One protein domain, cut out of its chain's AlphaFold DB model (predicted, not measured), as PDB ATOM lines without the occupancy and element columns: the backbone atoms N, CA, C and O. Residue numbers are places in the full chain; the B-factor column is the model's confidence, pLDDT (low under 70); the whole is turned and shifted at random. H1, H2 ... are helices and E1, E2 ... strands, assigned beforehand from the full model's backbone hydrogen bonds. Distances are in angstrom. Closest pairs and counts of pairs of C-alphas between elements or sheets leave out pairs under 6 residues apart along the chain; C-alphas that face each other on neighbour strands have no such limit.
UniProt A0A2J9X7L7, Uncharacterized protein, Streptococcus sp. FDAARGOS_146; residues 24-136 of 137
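Overview. This is residues 24 to 136 of the 137 residues of an uncharacterized protein of Streptococcus sp. FDAARGOS_146 (UniProt A0A2J9X7L7). A small sheet of three antiparallel strands has the short helix H2 over it, and the longer helix H1 crosses H2 and grazes the sheet with residues 63 to 71. Beyond the first end of H1 lies a long stretch with no named element, residues 24 to 54, of which residues 27 to 32 stick out free. The printed part has 113 residues, with two named helices and then three named strands along the chain, H1 H2 E1 E2 E3; the sheet's order is E1 E2 E3. The class is mixed, helices and strands, with under half of the residues, 46, in named elements. The whole is compact, with a radius of gyration of the C-alphas of 15.2 A and spans of 43 by 32 by 27 A.

Arrangement. Start at the sheet, a meander, each strand the antiparallel neighbour of the one before: E1, residues 110 to 116, E2, residues 119 to 126, and E3, residues 133 to 135. E1 and E2 form a hairpin, at 156 degrees between directions; look for N 112 and O 124 at 2.9 A and N 126 and O 110 at 2.8 A, within hydrogen-bond range. E2 and E3 form another hairpin, at 144 degrees, with N 134 and O 125 at 2.8 A. E1 and E3 are edge strands and stay apart. H2, residues 84 to 94, is on the sheet at a height of 10.1 A over it. It lies over E1 and only just over E2, where 3 of its C-alphas fall. It runs along the strands, only just, at 29 degrees to E1 on the local plane. Its closest C-alphas to E2 are those of Val 94 and Phe 120, 6.3 A apart. H1, residues 55 to 71, touches H2, closest at the C-alphas of Gly 59 and Phe 90, 4.2 A, and is about perpendicular to it at 77 degrees. H1 is on the sheet but only grazes it. In H1 and H2 every O i to N i+4 pair is within hydrogen-bond range.

Along the chain. Find C-alpha 110 at (-6.017, -1.492, -32.855); from there E1 runs 19.3 A to Asp 116. E2 runs 20.8 A from His 119 to Ile 126, and E3 6.5 A from Val 133 to C-alpha 135 at (-13.242, -3.617, -23.444). Go back to C-alpha 55 at (-20.899, 3.703, -45.639), where H1 begins its 24.0 A to Glu 71. H2 runs 15.5 A from Gly 84 to Val 94.

Size, cuts and confidence. The two C-alphas farthest apart are those of Leu 32 and Gln 74, 45.2 A. The links H1 to H2, 12 residues, and H2 to E1, 15 residues, are long. The printed part has no cut, its mean pLDDT is 93.1, and no printed residue is under 70.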
ATOM      1  N   LEU A  24     -15.024  13.365 -55.528       95.50
ATOM      2  CA  LEU A  24     -14.661  14.780 -55.711       95.50
ATOM      3  C   LEU A  24     -14.114  15.454 -54.441       95.50
ATOM      4  O   LEU A  24     -13.497  16.513 -54.547       95.50
ATOM      5  N   PHE A  25     -14.317  14.858 -53.263       95.06
ATOM      6  CA  PHE A  25     -13.780  15.353 -51.996       95.06
ATOM      7  C   PHE A  25     -12.377  14.828 -51.674       95.06
ATOM      8  O   PHE A  25     -11.769  15.295 -50.708       95.06
ATOM      9  N   GLU A  26     -11.825  13.904 -52.465       95.94
ATOM     10  CA  GLU A  26     -10.444  13.464 -52.280       95.94
ATOM     11  C   GLU A  26      -9.478  14.651 -52.396       95.94
ATOM     12  O   GLU A  26      -9.534  15.452 -53.333       95.94
ATOM     13  N   ALA A  27      -8.594  14.773 -51.399       95.06
ATOM     14  CA  ALA A  27      -7.635  15.870 -51.253       95.06
ATOM     15  C   ALA A  27      -8.251  17.287 -51.179       95.06
ATOM     16  O   ALA A  27      -7.527  18.277 -51.306       95.06
ATOM     17  N   GLN A  28      -9.560  17.410 -50.937       95.06
ATOM     18  CA  GLN A  28     -10.205  18.699 -50.691       95.06
ATOM     19  C   GLN A  28     -10.137  19.093 -49.207       95.06
ATOM     20  O   GLN A  28     -10.127  18.225 -48.332       95.06
ATOM     21  N   PRO A  29     -10.128  20.401 -48.886       94.19
ATOM     22  CA  PRO A  29     -10.239  20.863 -47.506       94.19
ATOM     23  C   PRO A  29     -11.524  20.366 -46.833       94.19
ATOM     24  O   PRO A  29     -12.613  20.541 -47.376       94.19
ATOM     25  N   GLU A  30     -11.409  19.858 -45.607       89.31
ATOM     26  CA  GLU A  30     -12.542  19.329 -44.827       89.31
ATOM     27  C   GLU A  30     -13.672  20.353 -44.644       89.31
ATOM     28  O   GLU A  30     -14.841  19.999 -44.701       89.31
ATOM     29  N   ARG A  31     -13.352  21.654 -44.556       90.62
ATOM     30  CA  ARG A  31     -14.355  22.737 -44.478       90.62
ATOM     31  C   ARG A  31     -15.331  22.800 -45.665       90.62
ATOM     32  O   ARG A  31     -16.300  23.548 -45.595       90.62
ATOM     33  N   LEU A  32     -15.015  22.133 -46.780       89.50
ATOM     34  CA  LEU A  32     -15.893  22.034 -47.949       89.50
ATOM     35  C   LEU A  32     -16.863  20.854 -47.847       89.50
ATOM     36  O   LEU A  32     -17.857  20.834 -48.566       89.50
ATOM     37  N   GLN A  33     -16.577  19.880 -46.982       87.94
ATOM     38  CA  GLN A  33     -17.480  18.774 -46.704       87.94
ATOM     39  C   GLN A  33     -18.682  19.313 -45.926       87.94
ATOM     40  O   GLN A  33     -18.544  20.147 -45.026       87.94
ATOM     41  N   SER A  34     -19.883  18.870 -46.293       82.31
ATOM     42  CA  SER A  34     -21.075  19.200 -45.516       82.31
ATOM     43  C   SER A  34     -20.956  18.627 -44.107       82.31
ATOM     44  O   SER A  34     -20.380  17.559 -43.905       82.31
ATOM     45  N   GLN A  35     -21.540  19.326 -43.137       82.62
ATOM     46  CA  GLN A  35     -21.634  18.826 -41.770       82.62
ATOM     47  C   GLN A  35     -22.400  17.498 -41.732       82.62
ATOM     48  O   GLN A  35     -23.286  17.259 -42.559       82.62
ATOM     49  N   PHE A  36     -22.083  16.663 -40.742       85.94
ATOM     50  CA  PHE A  36     -22.858  15.459 -40.465       85.94
ATOM     51  C   PHE A  36     -24.342  15.792 -40.302       85.94
ATOM     52  O   PHE A  36     -24.711  16.802 -39.690       85.94
ATOM     53  N   ARG A  37     -25.202  14.916 -40.830       88.75
ATOM     54  CA  ARG A  37     -26.639  14.995 -40.562       88.75
ATOM     55  C   ARG A  37     -26.875  14.829 -39.061       88.75
ATOM     56  O   ARG A  37     -26.124  14.148 -38.365       88.75
ATOM     57  N   THR A  38     -27.909  15.484 -38.538       89.06
ATOM     58  CA  THR A  38     -28.239  15.391 -37.111       89.06
ATOM     59  C   THR A  38     -28.503  13.934 -36.732       89.06
ATOM     60  O   THR A  38     -29.386  13.307 -37.307       89.06
ATOM     61  N   GLY A  39     -27.740  13.413 -35.767       86.94
ATOM     62  CA  GLY A  39     -27.839  12.022 -35.314       86.94
ATOM     63  C   GLY A  39     -27.057  11.006 -36.154       86.94
ATOM     64  O   GLY A  39     -27.072   9.831 -35.807       86.94
ATOM     65  N   ALA A  40     -26.361  11.432 -37.213       88.81
ATOM     66  CA  ALA A  40     -25.547  10.531 -38.019       88.81
ATOM     67  C   ALA A  40     -24.319  10.040 -37.242       88.81
ATOM     68  O   ALA A  40     -23.654  10.798 -36.534       88.81
ATOM     69  N   THR A  41     -23.998   8.763 -37.423       88.31
ATOM     70  CA  THR A  41     -22.824   8.098 -36.839       88.31
ATOM     71  C   THR A  41     -21.672   7.978 -37.842       88.31
ATOM     72  O   THR A  41     -20.600   7.489 -37.500       88.31
ATOM     73  N   SER A  42     -21.875   8.418 -39.088       91.38
ATOM     74  CA  SER A  42     -20.887   8.433 -40.172       91.38
ATOM     75  C   SER A  42     -21.270   9.458 -41.249       91.38
ATOM     76  O   SER A  42     -22.261  10.171 -41.104       91.38
ATOM     77  N   PHE A  43     -20.512   9.519 -42.351       91.94
ATOM     78  CA  PHE A  43     -20.888  10.309 -43.532       91.94
ATOM     79  C   PHE A  43     -22.009   9.657 -44.365       91.94
ATOM     80  O   PHE A  43     -22.450  10.258 -45.339       91.94
ATOM     81  N   GLU A  44     -22.488   8.466 -43.987       93.69
ATOM     82  CA  GLU A  44     -23.618   7.768 -44.613       93.69
ATOM     83  C   GLU A  44     -23.477   7.696 -46.147       93.69
ATOM     84  O   GLU A  44     -22.564   7.043 -46.642       93.69
ATOM     85  N   ASP A  45     -24.328   8.378 -46.914       95.38
ATOM     86  CA  ASP A  45     -24.317   8.413 -48.382       95.38
ATOM     87  C   ASP A  45     -23.830   9.754 -48.966       95.38
ATOM     88  O   ASP A  45     -23.970  10.004 -50.164       95.38
ATOM     89  N   LEU A  46     -23.221  10.619 -48.147       94.06
ATOM     90  CA  LEU A  46     -22.848  11.997 -48.500       94.06
ATOM     91  C   LEU A  46     -21.984  12.099 -49.764       94.06
ATOM     92  O   LEU A  46     -22.130  13.048 -50.535       94.06
ATOM     93  N   PHE A  47     -21.105  11.125 -50.005       94.88
ATOM     94  CA  PHE A  47     -20.198  11.131 -51.155       94.88
ATOM     95  C   PHE A  47     -20.803  10.510 -52.424       94.88
ATOM     96  O   PHE A  47     -20.275  10.728 -53.518       94.88
ATOM     97  N   VAL A  48     -21.924   9.785 -52.321       96.81
ATOM     98  CA  VAL A  48     -22.550   9.070 -53.450       96.81
ATOM     99  C   VAL A  48     -22.918   9.998 -54.614       96.81
ATOM    100  O   VAL A  48     -22.556   9.672 -55.748       96.81
ATOM    101  N   PRO A  49     -23.545  11.178 -54.401       96.00
ATOM    102  CA  PRO A  49     -23.879  12.094 -55.498       96.00
ATOM    103  C   PRO A  49     -22.665  12.582 -56.302       96.00
ATOM    104  O   PRO A  49     -22.821  13.092 -57.410       96.00
ATOM    105  N   TYR A  50     -21.462  12.425 -55.751       95.56
ATOM    106  CA  TYR A  50     -20.203  12.876 -56.331       95.56
ATOM    107  C   TYR A  50     -19.359  11.728 -56.903       95.56
ATOM    108  O   TYR A  50     -18.228  11.962 -57.322       95.56
ATOM    109  N   GLY A  51     -19.899  10.501 -56.938       97.44
ATOM    110  CA  GLY A  51     -19.214   9.295 -57.421       97.44
ATOM    111  C   GLY A  51     -18.434   8.527 -56.348       97.44
ATOM    112  O   GLY A  51     -17.605   7.682 -56.692       97.44
ATOM    113  N   GLY A  52     -18.653   8.848 -55.070       97.31
ATOM    114  CA  GLY A  52     -18.047   8.163 -53.929       97.31
ATOM    115  C   GLY A  52     -18.837   6.934 -53.485       97.31
ATOM    116  O   GLY A  52     -19.808   6.529 -54.122       97.31
ATOM    117  N   GLU A  53     -18.408   6.341 -52.374       98.12
ATOM    118  CA  GLU A  53     -19.105   5.216 -51.738       98.12
ATOM    119  C   GLU A  53     -20.092   5.703 -50.661       98.12
ATOM    120  O   GLU A  53     -19.900   6.760 -50.058       98.12
ATOM    121  N   ALA A  54     -21.132   4.916 -50.389       97.44
ATOM    122  CA  ALA A  54     -21.891   4.980 -49.141       97.44
ATOM    123  C   ALA A  54     -21.209   4.135 -48.053       97.44
ATOM    124  O   ALA A  54     -20.526   3.154 -48.363       97.44
ATOM    125  N   VAL A  55     -21.450   4.452 -46.780       96.94
ATOM    126  CA  VAL A  55     -20.899   3.703 -45.639       96.94
ATOM    127  C   VAL A  55     -21.271   2.220 -45.692       96.94
ATOM    128  O   VAL A  55     -20.435   1.367 -45.401       96.94
ATOM    129  N   GLU A  56     -22.479   1.887 -46.150       97.12
ATOM    130  CA  GLU A  56     -22.942   0.507 -46.296       97.12
ATOM    131  C   GLU A  56     -22.134  -0.248 -47.353       97.12
ATOM    132  O   GLU A  56     -21.830  -1.424 -47.164       97.12
ATOM    133  N   GLN A  57     -21.750   0.421 -48.448       98.44
ATOM    134  CA  GLN A  57     -20.928  -0.179 -49.505       98.44
ATOM    135  C   GLN A  57     -19.513  -0.466 -48.999       98.44
ATOM    136  O   GLN A  57     -18.976  -1.543 -49.262       98.44
ATOM    137  N   VAL A  58     -18.931   0.471 -48.239       98.62
ATOM    138  CA  VAL A  58     -17.617   0.294 -47.607       98.62
ATOM    139  C   VAL A  58     -17.667  -0.845 -46.587       98.62
ATOM    140  O   VAL A  58     -16.852  -1.764 -46.653       98.62
ATOM    141  N   GLY A  59     -18.651  -0.826 -45.684       98.12
ATOM    142  CA  GLY A  59     -18.826  -1.852 -44.659       98.12
ATOM    143  C   GLY A  59     -19.028  -3.246 -45.255       98.12
ATOM    144  O   GLY A  59     -18.372  -4.190 -44.820       98.12
ATOM    145  N   GLU A  60     -19.861  -3.377 -46.292       98.19
ATOM    146  CA  GLU A  60     -20.096  -4.644 -46.998       98.19
ATOM    147  C   GLU A  60     -18.814  -5.192 -47.633       98.19
ATOM    148  O   GLU A  60     -18.450  -6.343 -47.387       98.19
ATOM    149  N   ARG A  61     -18.073  -4.383 -48.408       98.62
ATOM    150  CA  ARG A  61     -16.858  -4.886 -49.074       98.62
ATOM    151  C   ARG A  61     -15.757  -5.258 -48.085       98.62
ATOM    152  O   ARG A  61     -15.007  -6.201 -48.349       98.62
ATOM    153  N   VAL A  62     -15.640  -4.527 -46.973       98.62
ATOM    154  CA  VAL A  62     -14.658  -4.830 -45.924       98.62
ATOM    155  C   VAL A  62     -15.059  -6.116 -45.206       98.62
ATOM    156  O   VAL A  62     -14.215  -6.999 -45.080       98.62
ATOM    157  N   LEU A  63     -16.340  -6.268 -44.841       98.38
ATOM    158  CA  LEU A  63     -16.878  -7.497 -44.253       98.38
ATOM    159  C   LEU A  63     -16.606  -8.703 -45.153       98.38
ATOM    160  O   LEU A  63     -15.940  -9.633 -44.716       98.38
ATOM    161  N   MET A  64     -17.029  -8.660 -46.418       98.44
ATOM    162  CA  MET A  64     -16.798  -9.754 -47.368       98.44
ATOM    163  C   MET A  64     -15.311 -10.114 -47.476       98.44
ATOM    164  O   MET A  64     -14.945 -11.286 -47.436       98.44
ATOM    165  N   THR A  65     -14.441  -9.105 -47.579       98.44
ATOM    166  CA  THR A  65     -12.993  -9.314 -47.704       98.44
ATOM    167  C   THR A  65     -12.403  -9.965 -46.457       98.44
ATOM    168  O   THR A  65     -11.599 -10.885 -46.580       98.44
ATOM    169  N   LEU A  66     -12.778  -9.496 -45.264       98.00
ATOM    170  CA  LEU A  66     -12.282 -10.056 -44.008       98.00
ATOM    171  C   LEU A  66     -12.837 -11.460 -43.765       98.00
ATOM    172  O   LEU A  66     -12.062 -12.334 -43.392       98.00
ATOM    173  N   THR A  67     -14.115 -11.714 -44.055       97.94
ATOM    174  CA  THR A  67     -14.700 -13.063 -44.011       97.94
ATOM    175  C   THR A  67     -13.927 -14.012 -44.923       97.94
ATOM    176  O   THR A  67     -13.475 -15.059 -44.476       97.94
ATOM    177  N   GLU A  68     -13.669 -13.636 -46.180       97.25
ATOM    178  CA  GLU A  68     -12.871 -14.468 -47.090       97.25
ATOM    179  C   GLU A  68     -11.444 -14.733 -46.592       97.25
ATOM    180  O   GLU A  68     -10.888 -15.797 -46.874       97.25
ATOM    181  N   VAL A  69     -10.829 -13.761 -45.914       95.88
ATOM    182  CA  VAL A  69      -9.501 -13.919 -45.312       95.88
ATOM    183  C   VAL A  69      -9.562 -14.901 -44.147       95.88
ATOM    184  O   VAL A  69      -8.728 -15.804 -44.101       95.88
ATOM    185  N   MET A  70     -10.544 -14.765 -43.254       96.06
ATOM    186  CA  MET A  70     -10.704 -15.643 -42.094       96.06
ATOM    187  C   MET A  70     -11.028 -17.083 -42.505       96.06
ATOM    188  O   MET A  70     -10.388 -18.006 -42.018       96.06
ATOM    189  N   GLU A  71     -11.907 -17.289 -43.489       95.31
ATOM    190  CA  GLU A  71     -12.250 -18.627 -44.007       95.31
ATOM    191  C   GLU A  71     -11.074 -19.348 -44.694       95.31
ATOM    192  O   GLU A  71     -11.080 -20.568 -44.856       95.31
ATOM    193  N   LYS A  72     -10.050 -18.606 -45.130       93.69
ATOM    194  CA  LYS A  72      -8.835 -19.154 -45.760       93.69
ATOM    195  C   LYS A  72      -7.629 -19.146 -44.816       93.69
ATOM    196  O   LYS A  72      -6.550 -19.594 -45.221       93.69
ATOM    197  N   ALA A  73      -7.773 -18.604 -43.607       89.94
ATOM    198  CA  ALA A  73      -6.676 -18.453 -42.665       89.94
ATOM    199  C   ALA A  73      -6.157 -19.829 -42.223       89.94
ATOM    200  O   ALA A  73      -6.912 -20.760 -41.969       89.94
ATOM    201  N   GLN A  74      -4.833 -19.959 -42.148       86.81
ATOM    202  CA  GLN A  74      -4.155 -21.176 -41.674       86.81
ATOM    203  C   GLN A  74      -3.471 -20.963 -40.318       86.81
ATOM    204  O   GLN A  74      -2.825 -21.870 -39.797       86.81
ATOM    205  N   ALA A  75      -3.557 -19.746 -39.782       84.88
ATOM    206  CA  ALA A  75      -2.959 -19.337 -38.524       84.88
ATOM    207  C   ALA A  75      -3.741 -18.157 -37.945       84.88
ATOM    208  O   ALA A  75      -4.260 -17.325 -38.691       84.88
ATOM    209  N   GLU A  76      -3.752 -18.074 -36.620       85.31
ATOM    210  CA  GLU A  76      -4.379 -17.003 -35.855       85.31
ATOM    211  C   GLU A  76      -3.384 -16.470 -34.806       85.31
ATOM    212  O   GLU A  76      -2.564 -17.250 -34.302       85.31
ATOM    213  N   PRO A  77      -3.422 -15.166 -34.468       91.81
ATOM    214  CA  PRO A  77      -4.309 -14.134 -35.024       91.81
ATOM    215  C   PRO A  77      -3.864 -13.619 -36.408       91.81
ATOM    216  O   PRO A  77      -2.684 -13.665 -36.761       91.81
ATOM    217  N   ILE A  78      -4.813 -13.075 -37.180       94.88
ATOM    218  CA  ILE A  78      -4.547 -12.352 -38.433       94.88
ATOM    219  C   ILE A  78      -4.471 -10.850 -38.152       94.88
ATOM    220  O   ILE A  78      -5.393 -10.266 -37.591       94.88
ATOM    221  N   LEU A  79      -3.394 -10.205 -38.607       95.44
ATOM    222  CA  LEU A  79      -3.289  -8.748 -38.608       95.44
ATOM    223  C   LEU A  79      -3.744  -8.189 -39.961       95.44
ATOM    224  O   LEU A  79      -3.050  -8.335 -40.969       95.44
ATOM    225  N   ALA A  80      -4.891  -7.512 -39.967       96.81
ATOM    226  CA  ALA A  80      -5.366  -6.723 -41.099       96.81
ATOM    227  C   ALA A  80      -5.062  -5.235 -40.867       96.81
ATOM    228  O   ALA A  80      -5.278  -4.715 -39.777       96.81
ATOM    229  N   VAL A  81      -4.572  -4.544 -41.899       97.44
ATOM    230  CA  VAL A  81      -4.264  -3.106 -41.842       97.44
ATOM    231  C   VAL A  81      -5.156  -2.370 -42.833       97.44
ATOM    232  O   VAL A  81      -5.210  -2.735 -44.011       97.44
ATOM    233  N   SER A  82      -5.858  -1.348 -42.353       98.06
ATOM    234  CA  SER A  82      -6.786  -0.532 -43.138       98.06
ATOM    235  C   SER A  82      -6.736   0.929 -42.665       98.06
ATOM    236  O   SER A  82      -5.718   1.378 -42.138       98.06
ATOM    237  N   HIS A  83      -7.805   1.679 -42.906       97.81
ATOM    238  CA  HIS A  83      -7.921   3.103 -42.632       97.81
ATOM    239  C   HIS A  83      -9.144   3.393 -41.754       97.81
ATOM    240  O   HIS A  83     -10.029   2.547 -41.622       97.81
ATOM    241  N   GLY A  84      -9.196   4.585 -41.158       96.81
ATOM    242  CA  GLY A  84     -10.206   4.935 -40.159       96.81
ATOM    243  C   GLY A  84     -11.643   4.827 -40.673       96.81
ATOM    244  O   GLY A  84     -12.477   4.226 -40.000       96.81
ATOM    245  N   GLY A  85     -11.931   5.340 -41.875       96.25
ATOM    246  CA  GLY A  85     -13.282   5.291 -42.444       96.25
ATOM    247  C   GLY A  85     -13.733   3.861 -42.745       96.25
ATOM    248  O   GLY A  85     -14.832   3.461 -42.367       96.25
ATOM    249  N   ALA A  86     -12.859   3.062 -43.355       98.25
ATOM    250  CA  ALA A  86     -13.106   1.653 -43.650       98.25
ATOM    251  C   ALA A  86     -13.292   0.798 -42.384       98.25
ATOM    252  O   ALA A  86     -14.216  -0.013 -42.327       98.25
ATOM    253  N   MET A  87     -12.456   0.999 -41.359       97.94
ATOM    254  CA  MET A  87     -12.583   0.311 -40.069       97.94
ATOM    255  C   MET A  87     -13.889   0.681 -39.361       97.94
ATOM    256  O   MET A  87     -14.570  -0.199 -38.838       97.94
ATOM    257  N   TRP A  88     -14.268   1.961 -39.381       96.69
ATOM    258  CA  TRP A  88     -15.526   2.423 -38.795       96.69
ATOM    259  C   TRP A  88     -16.744   1.864 -39.540       96.69
ATOM    260  O   TRP A  88     -17.642   1.312 -38.914       96.69
ATOM    261  N   ALA A  89     -16.753   1.908 -40.875       97.06
ATOM    262  CA  ALA A  89     -17.831   1.337 -41.685       97.06
ATOM    263  C   ALA A  89     -18.004  -0.175 -41.455       97.06
ATOM    264  O   ALA A  89     -19.128  -0.670 -41.370       97.06
ATOM    265  N   PHE A  90     -16.898  -0.912 -41.309       97.81
ATOM    266  CA  PHE A  90     -16.928  -2.323 -40.927       97.81
ATOM    267  C   PHE A  90     -17.522  -2.529 -39.531       97.81
ATOM    268  O   PHE A  90     -18.405  -3.368 -39.368       97.81
ATOM    269  N   TYR A  91     -17.102  -1.733 -38.544       96.38
ATOM    270  CA  TYR A  91     -17.658  -1.781 -37.192       96.38
ATOM    271  C   TYR A  91     -19.176  -1.532 -37.178       96.38
ATOM    272  O   TYR A  91     -19.922  -2.331 -36.610       96.38
ATOM    273  N   LEU A  92     -19.655  -0.497 -37.878       94.88
ATOM    274  CA  LEU A  92     -21.090  -0.221 -38.039       94.88
ATOM    275  C   LEU A  92     -21.834  -1.412 -38.666       94.88
ATOM    276  O   LEU A  92     -22.944  -1.748 -38.252       94.88
ATOM    277  N   LYS A  93     -21.215  -2.057 -39.663       95.56
ATOM    278  CA  LYS A  93     -21.796  -3.198 -40.377       95.56
ATOM    279  C   LYS A  93     -21.968  -4.420 -39.474       95.56
ATOM    280  O   LYS A  93     -23.023  -5.046 -39.529       95.56
ATOM    281  N   VAL A  94     -20.965  -4.762 -38.664       95.31
ATOM    282  CA  VAL A  94     -20.986  -5.983 -37.830       95.31
ATOM    283  C   VAL A  94     -21.769  -5.820 -36.529       95.31
ATOM    284  O   VAL A  94     -22.256  -6.808 -35.991       95.31
ATOM    285  N   THR A  95     -21.948  -4.588 -36.051       91.19
ATOM    286  CA  THR A  95     -22.772  -4.281 -34.866       91.19
ATOM    287  C   THR A  95     -24.239  -4.019 -35.194       91.19
ATOM    288  O   THR A  95     -25.030  -3.777 -34.290       91.19
ATOM    289  N   ALA A  96     -24.620  -4.026 -36.477       84.62
ATOM    290  CA  ALA A  96     -25.951  -3.611 -36.924       84.62
ATOM    291  C   ALA A  96     -26.384  -2.242 -36.350       84.62
ATOM    292  O   ALA A  96     -27.568  -2.010 -36.117       84.62
ATOM    293  N   GLN A  97     -25.416  -1.337 -36.154       74.56
ATOM    294  CA  GLN A  97     -25.584  -0.012 -35.541       74.56
ATOM    295  C   GLN A  97     -25.955   0.002 -34.044       74.56
ATOM    296  O   GLN A  97     -26.292   1.066 -33.521       74.56
ATOM    297  N   ASP A  98     -25.844  -1.121 -33.329       83.19
ATOM    298  CA  ASP A  98     -25.883  -1.143 -31.860       83.19
ATOM    299  C   ASP A  98     -24.518  -0.712 -31.302       83.19
ATOM    300  O   ASP A  98     -23.675  -1.523 -30.916       83.19
ATOM    301  N   LEU A  99     -24.250   0.591 -31.399       83.88
ATOM    302  CA  LEU A  99     -22.959   1.183 -31.057       83.88
ATOM    303  C   LEU A  99     -22.889   1.475 -29.563       83.88
ATOM    304  O   LEU A  99     -23.787   2.124 -29.016       83.88
ATOM    305  N   ASP A 100     -21.774   1.126 -28.926       82.56
ATOM    306  CA  ASP A 100     -21.459   1.731 -27.638       82.56
ATOM    307  C   ASP A 100     -20.924   3.165 -27.894       82.56
ATOM    308  O   ASP A 100     -20.089   3.427 -28.770       82.56
ATOM    309  N   PRO A 101     -21.513   4.180 -27.233       78.25
ATOM    310  CA  PRO A 101     -21.167   5.576 -27.464       78.25
ATOM    311  C   PRO A 101     -19.741   5.927 -27.030       78.25
ATOM    312  O   PRO A 101     -19.316   7.059 -27.292       78.25
ATOM    313  N   LYS A 102     -19.006   5.025 -26.369       79.12
ATOM    314  CA  LYS A 102     -17.624   5.240 -25.924       79.12
ATOM    315  C   LYS A 102     -16.588   4.886 -26.991       79.12
ATOM    316  O   LYS A 102     -15.481   5.413 -26.936       79.12
ATOM    317  N   GLU A 103     -16.944   4.072 -27.976       83.06
ATOM    318  CA  GLU A 103     -16.022   3.514 -28.959       83.06
ATOM    319  C   GLU A 103     -15.541   4.601 -29.910       83.06
ATOM    320  O   GLU A 103     -16.323   5.256 -30.608       83.06
ATOM    321  N   ARG A 104     -14.229   4.809 -29.948       84.25
ATOM    322  CA  ARG A 104     -13.578   5.761 -30.847       84.25
ATOM    323  C   ARG A 104     -12.327   5.122 -31.419       84.25
ATOM    324  O   ARG A 104     -11.558   4.505 -30.690       84.25
ATOM    325  N   PHE A 105     -12.105   5.303 -32.717       92.69
ATOM    326  CA  PHE A 105     -10.881   4.857 -33.380       92.69
ATOM    327  C   PHE A 105      -9.971   6.065 -33.592       92.69
ATOM    328  O   PHE A 105     -10.202   6.896 -34.470       92.69
ATOM    329  N   GLY A 106      -8.966   6.184 -32.726       91.25
ATOM    330  CA  GLY A 106      -7.905   7.178 -32.841       91.25
ATOM    331  C   GLY A 106      -6.845   6.801 -33.876       91.25
ATOM    332  O   GLY A 106      -6.930   5.788 -34.575       91.25
ATOM    333  N   ASN A 107      -5.804   7.629 -33.961       93.69
ATOM    334  CA  ASN A 107      -4.662   7.336 -34.817       93.69
ATOM    335  C   ASN A 107      -4.010   6.006 -34.409       93.69
ATOM    336  O   ASN A 107      -3.668   5.814 -33.247       93.69
ATOM    337  N   CYS A 108      -3.821   5.115 -35.384       94.81
ATOM    338  CA  CYS A 108      -3.283   3.768 -35.180       94.81
ATOM    339  C   CYS A 108      -4.085   2.883 -34.206       94.81
ATOM    340  O   CYS A 108      -3.526   1.903 -33.723       94.81
ATOM    341  N   ALA A 109      -5.363   3.181 -33.936       95.75
ATOM    342  CA  ALA A 109      -6.192   2.330 -33.084       95.75
ATOM    343  C   ALA A 109      -6.159   0.865 -33.548       95.75
ATOM    344  O   ALA A 109      -6.255   0.575 -34.746       95.75
ATOM    345  N   ILE A 110      -6.025  -0.054 -32.595       97.06
ATOM    346  CA  ILE A 110      -6.017  -1.492 -32.855       97.06
ATOM    347  C   ILE A 110      -7.345  -2.044 -32.357       97.06
ATOM    348  O   ILE A 110      -7.617  -2.034 -31.161       97.06
ATOM    349  N   CYS A 111      -8.171  -2.522 -33.281       96.62
ATOM    350  CA  CYS A 111      -9.451  -3.140 -32.960       96.62
ATOM    351  C   CYS A 111      -9.284  -4.659 -33.004       96.62
ATOM    352  O   CYS A 111      -9.012  -5.221 -34.070       96.62
ATOM    353  N   HIS A 112      -9.429  -5.322 -31.863       96.00
ATOM    354  CA  HIS A 112      -9.318  -6.770 -31.770       96.00
ATOM    355  C   HIS A 112     -10.708  -7.395 -31.885       96.00
ATOM    356  O   HIS A 112     -11.582  -7.178 -31.046       96.00
ATOM    357  N   PHE A 113     -10.912  -8.167 -32.949       96.56
ATOM    358  CA  PHE A 113     -12.164  -8.865 -33.205       96.56
ATOM    359  C   PHE A 113     -12.006 -10.364 -32.978       96.56
ATOM    360  O   PHE A 113     -11.044 -10.970 -33.448       96.56
ATOM    361  N   HIS A 114     -13.003 -10.969 -32.344       95.94
ATOM    362  CA  HIS A 114     -13.235 -12.403 -32.429       95.94
ATOM    363  C   HIS A 114     -14.041 -12.715 -33.685       95.94
ATOM    364  O   HIS A 114     -14.954 -11.968 -34.043       95.94
ATOM    365  N   TYR A 115     -13.713 -13.828 -34.332       96.12
ATOM    366  CA  TYR A 115     -14.419 -14.332 -35.500       96.12
ATOM    367  C   TYR A 115     -14.923 -15.747 -35.231       96.12
ATOM    368  O   TYR A 115     -14.148 -16.599 -34.803       96.12
ATOM    369  N   ASP A 116     -16.199 -15.997 -35.510       94.94
ATOM    370  CA  ASP A 116     -16.792 -17.334 -35.468       94.94
ATOM    371  C   ASP A 116     -17.851 -17.476 -36.569       94.94
ATOM    372  O   ASP A 116     -18.824 -16.720 -36.614       94.94
ATOM    373  N   GLN A 117     -17.644 -18.427 -37.484       91.81
ATOM    374  CA  GLN A 117     -18.591 -18.805 -38.545       91.81
ATOM    375  C   GLN A 117     -19.256 -17.609 -39.257       91.81
ATOM    376  O   GLN A 117     -20.483 -17.498 -39.309       91.81
ATOM    377  N   GLY A 118     -18.457 -16.682 -39.788       91.12
ATOM    378  CA  GLY A 118     -18.947 -15.504 -40.516       91.12
ATOM    379  C   GLY A 118     -19.327 -14.304 -39.644       91.12
ATOM    380  O   GLY A 118     -19.657 -13.252 -40.193       91.12
ATOM    381  N   HIS A 119     -19.260 -14.421 -38.317       95.00
ATOM    382  CA  HIS A 119     -19.633 -13.360 -37.387       95.00
ATOM    383  C   HIS A 119     -18.394 -12.762 -36.728       95.00
ATOM    384  O   HIS A 119     -17.583 -13.476 -36.142       95.00
ATOM    385  N   PHE A 120     -18.275 -11.438 -36.796       96.62
ATOM    386  CA  PHE A 120     -17.238 -10.684 -36.101       96.62
ATOM    387  C   PHE A 120     -17.821 -10.025 -34.854       96.62
ATOM    388  O   PHE A 120     -18.856  -9.365 -34.930       96.62
ATOM    389  N   LYS A 121     -17.120 -10.142 -33.728       94.75
ATOM    390  CA  LYS A 121     -17.421  -9.417 -32.491       94.75
ATOM    391  C   LYS A 121     -16.204  -8.602 -32.069       94.75
ATOM    392  O   LYS A 121     -15.129  -9.170 -31.901       94.75
ATOM    393  N   LEU A 122     -16.370  -7.292 -31.883       95.06
ATOM    394  CA  LEU A 122     -15.319  -6.439 -31.325       95.06
ATOM    395  C   LEU A 122     -15.138  -6.789 -29.843       95.06
ATOM    396  O   LEU A 122     -16.093  -6.696 -29.078       95.06
ATOM    397  N   ALA A 123     -13.943  -7.235 -29.462       93.94
ATOM    398  CA  ALA A 123     -13.613  -7.586 -28.084       93.94
ATOM    399  C   ALA A 123     -13.013  -6.388 -27.340       93.94
ATOM    400  O   ALA A 123     -13.438  -6.077 -26.233       93.94
ATOM    401  N   GLU A 124     -12.061  -5.698 -27.965       94.75
ATOM    402  CA  GLU A 124     -11.364  -4.562 -27.365       94.75
ATOM    403  C   GLU A 124     -10.846  -3.588 -28.431       94.75
ATOM    404  O   GLU A 124     -10.566  -3.961 -29.579       94.75
ATOM    405  N   VAL A 125     -10.688  -2.330 -28.026       95.19
ATOM    406  CA  VAL A 125      -9.972  -1.295 -28.776       95.19
ATOM    407  C   VAL A 125      -8.764  -0.865 -27.959       95.19
ATOM    408  O   VAL A 125      -8.891  -0.523 -26.787       95.19
ATOM    409  N   ILE A 126      -7.594  -0.856 -28.584       95.38
ATOM    410  CA  ILE A 126      -6.333  -0.478 -27.949       95.38
ATOM    411  C   ILE A 126      -5.854   0.830 -28.577       95.38
ATOM    412  O   ILE A 126      -5.710   0.923 -29.803       95.38
ATOM    413  N   ASP A 127      -5.586   1.833 -27.741       94.31
ATOM    414  CA  ASP A 127      -4.911   3.065 -28.143       94.31
ATOM    415  C   ASP A 127      -3.396   2.880 -27.967       94.31
ATOM    416  O   ASP A 127      -2.900   2.837 -26.838       94.31
ATOM    417  N   PRO A 128      -2.614   2.770 -29.053       93.38
ATOM    418  CA  PRO A 128      -1.178   2.542 -28.932       93.38
ATOM    419  C   PRO A 128      -0.399   3.785 -28.478       93.38
ATOM    420  O   PRO A 128       0.780   3.661 -28.147       93.38
ATOM    421  N   LEU A 129      -1.000   4.980 -28.506       92.25
ATOM    422  CA  LEU A 129      -0.337   6.220 -28.100       92.25
ATOM    423  C   LEU A 129      -0.366   6.403 -26.583       92.25
ATOM    424  O   LEU A 129       0.586   6.948 -26.022       92.25
ATOM    425  N   THR A 130      -1.437   5.953 -25.927       92.56
ATOM    426  CA  THR A 130      -1.585   6.015 -24.464       92.56
ATOM    427  C   THR A 130      -1.344   4.668 -23.780       92.56
ATOM    428  O   THR A 130      -0.951   4.640 -22.616       92.56
ATOM    429  N   GLY A 131      -1.516   3.560 -24.506       91.88
ATOM    430  CA  GLY A 131      -1.509   2.202 -23.962       91.88
ATOM    431  C   GLY A 131      -2.845   1.788 -23.340       91.88
ATOM    432  O   GLY A 131      -2.909   0.727 -22.719       91.88
ATOM    433  N   ASP A 132      -3.890   2.607 -23.482       92.06
ATOM    434  CA  ASP A 132      -5.213   2.306 -22.940       92.06
ATOM    435  C   ASP A 132      -5.880   1.169 -23.718       92.06
ATOM    436  O   ASP A 132      -5.783   1.082 -24.946       92.06
ATOM    437  N   VAL A 133      -6.603   0.321 -22.987       93.25
ATOM    438  CA  VAL A 133      -7.406  -0.777 -23.530       93.25
ATOM    439  C   VAL A 133      -8.853  -0.569 -23.105       93.25
ATOM    440  O   VAL A 133      -9.141  -0.377 -21.922       93.25
ATOM    441  N   TYR A 134      -9.755  -0.591 -24.080       90.75
ATOM    442  CA  TYR A 134     -11.188  -0.415 -23.891       90.75
ATOM    443  C   TYR A 134     -11.899  -1.718 -24.245       90.75
ATOM    444  O   TYR A 134     -11.972  -2.072 -25.420       90.75
ATOM    445  N   ASP A 135     -12.425  -2.418 -23.238       90.00
ATOM    446  CA  ASP A 135     -13.242  -3.617 -23.444       90.00
ATOM    447  C   ASP A 135     -14.604  -3.242 -24.047       90.00
ATOM    448  O   ASP A 135     -15.342  -2.422 -23.485       90.00
ATOM    449  N   CYS A 136     -14.953  -3.876 -25.164       85.25
ATOM    450  CA  CYS A 136     -16.228  -3.699 -25.851       85.25
ATOM    451  C   CYS A 136     -17.242  -4.762 -25.399       85.25
ATOM    452  O   CYS A 136     -16.885  -5.892 -25.052       85.25
TER     453      CYS A 136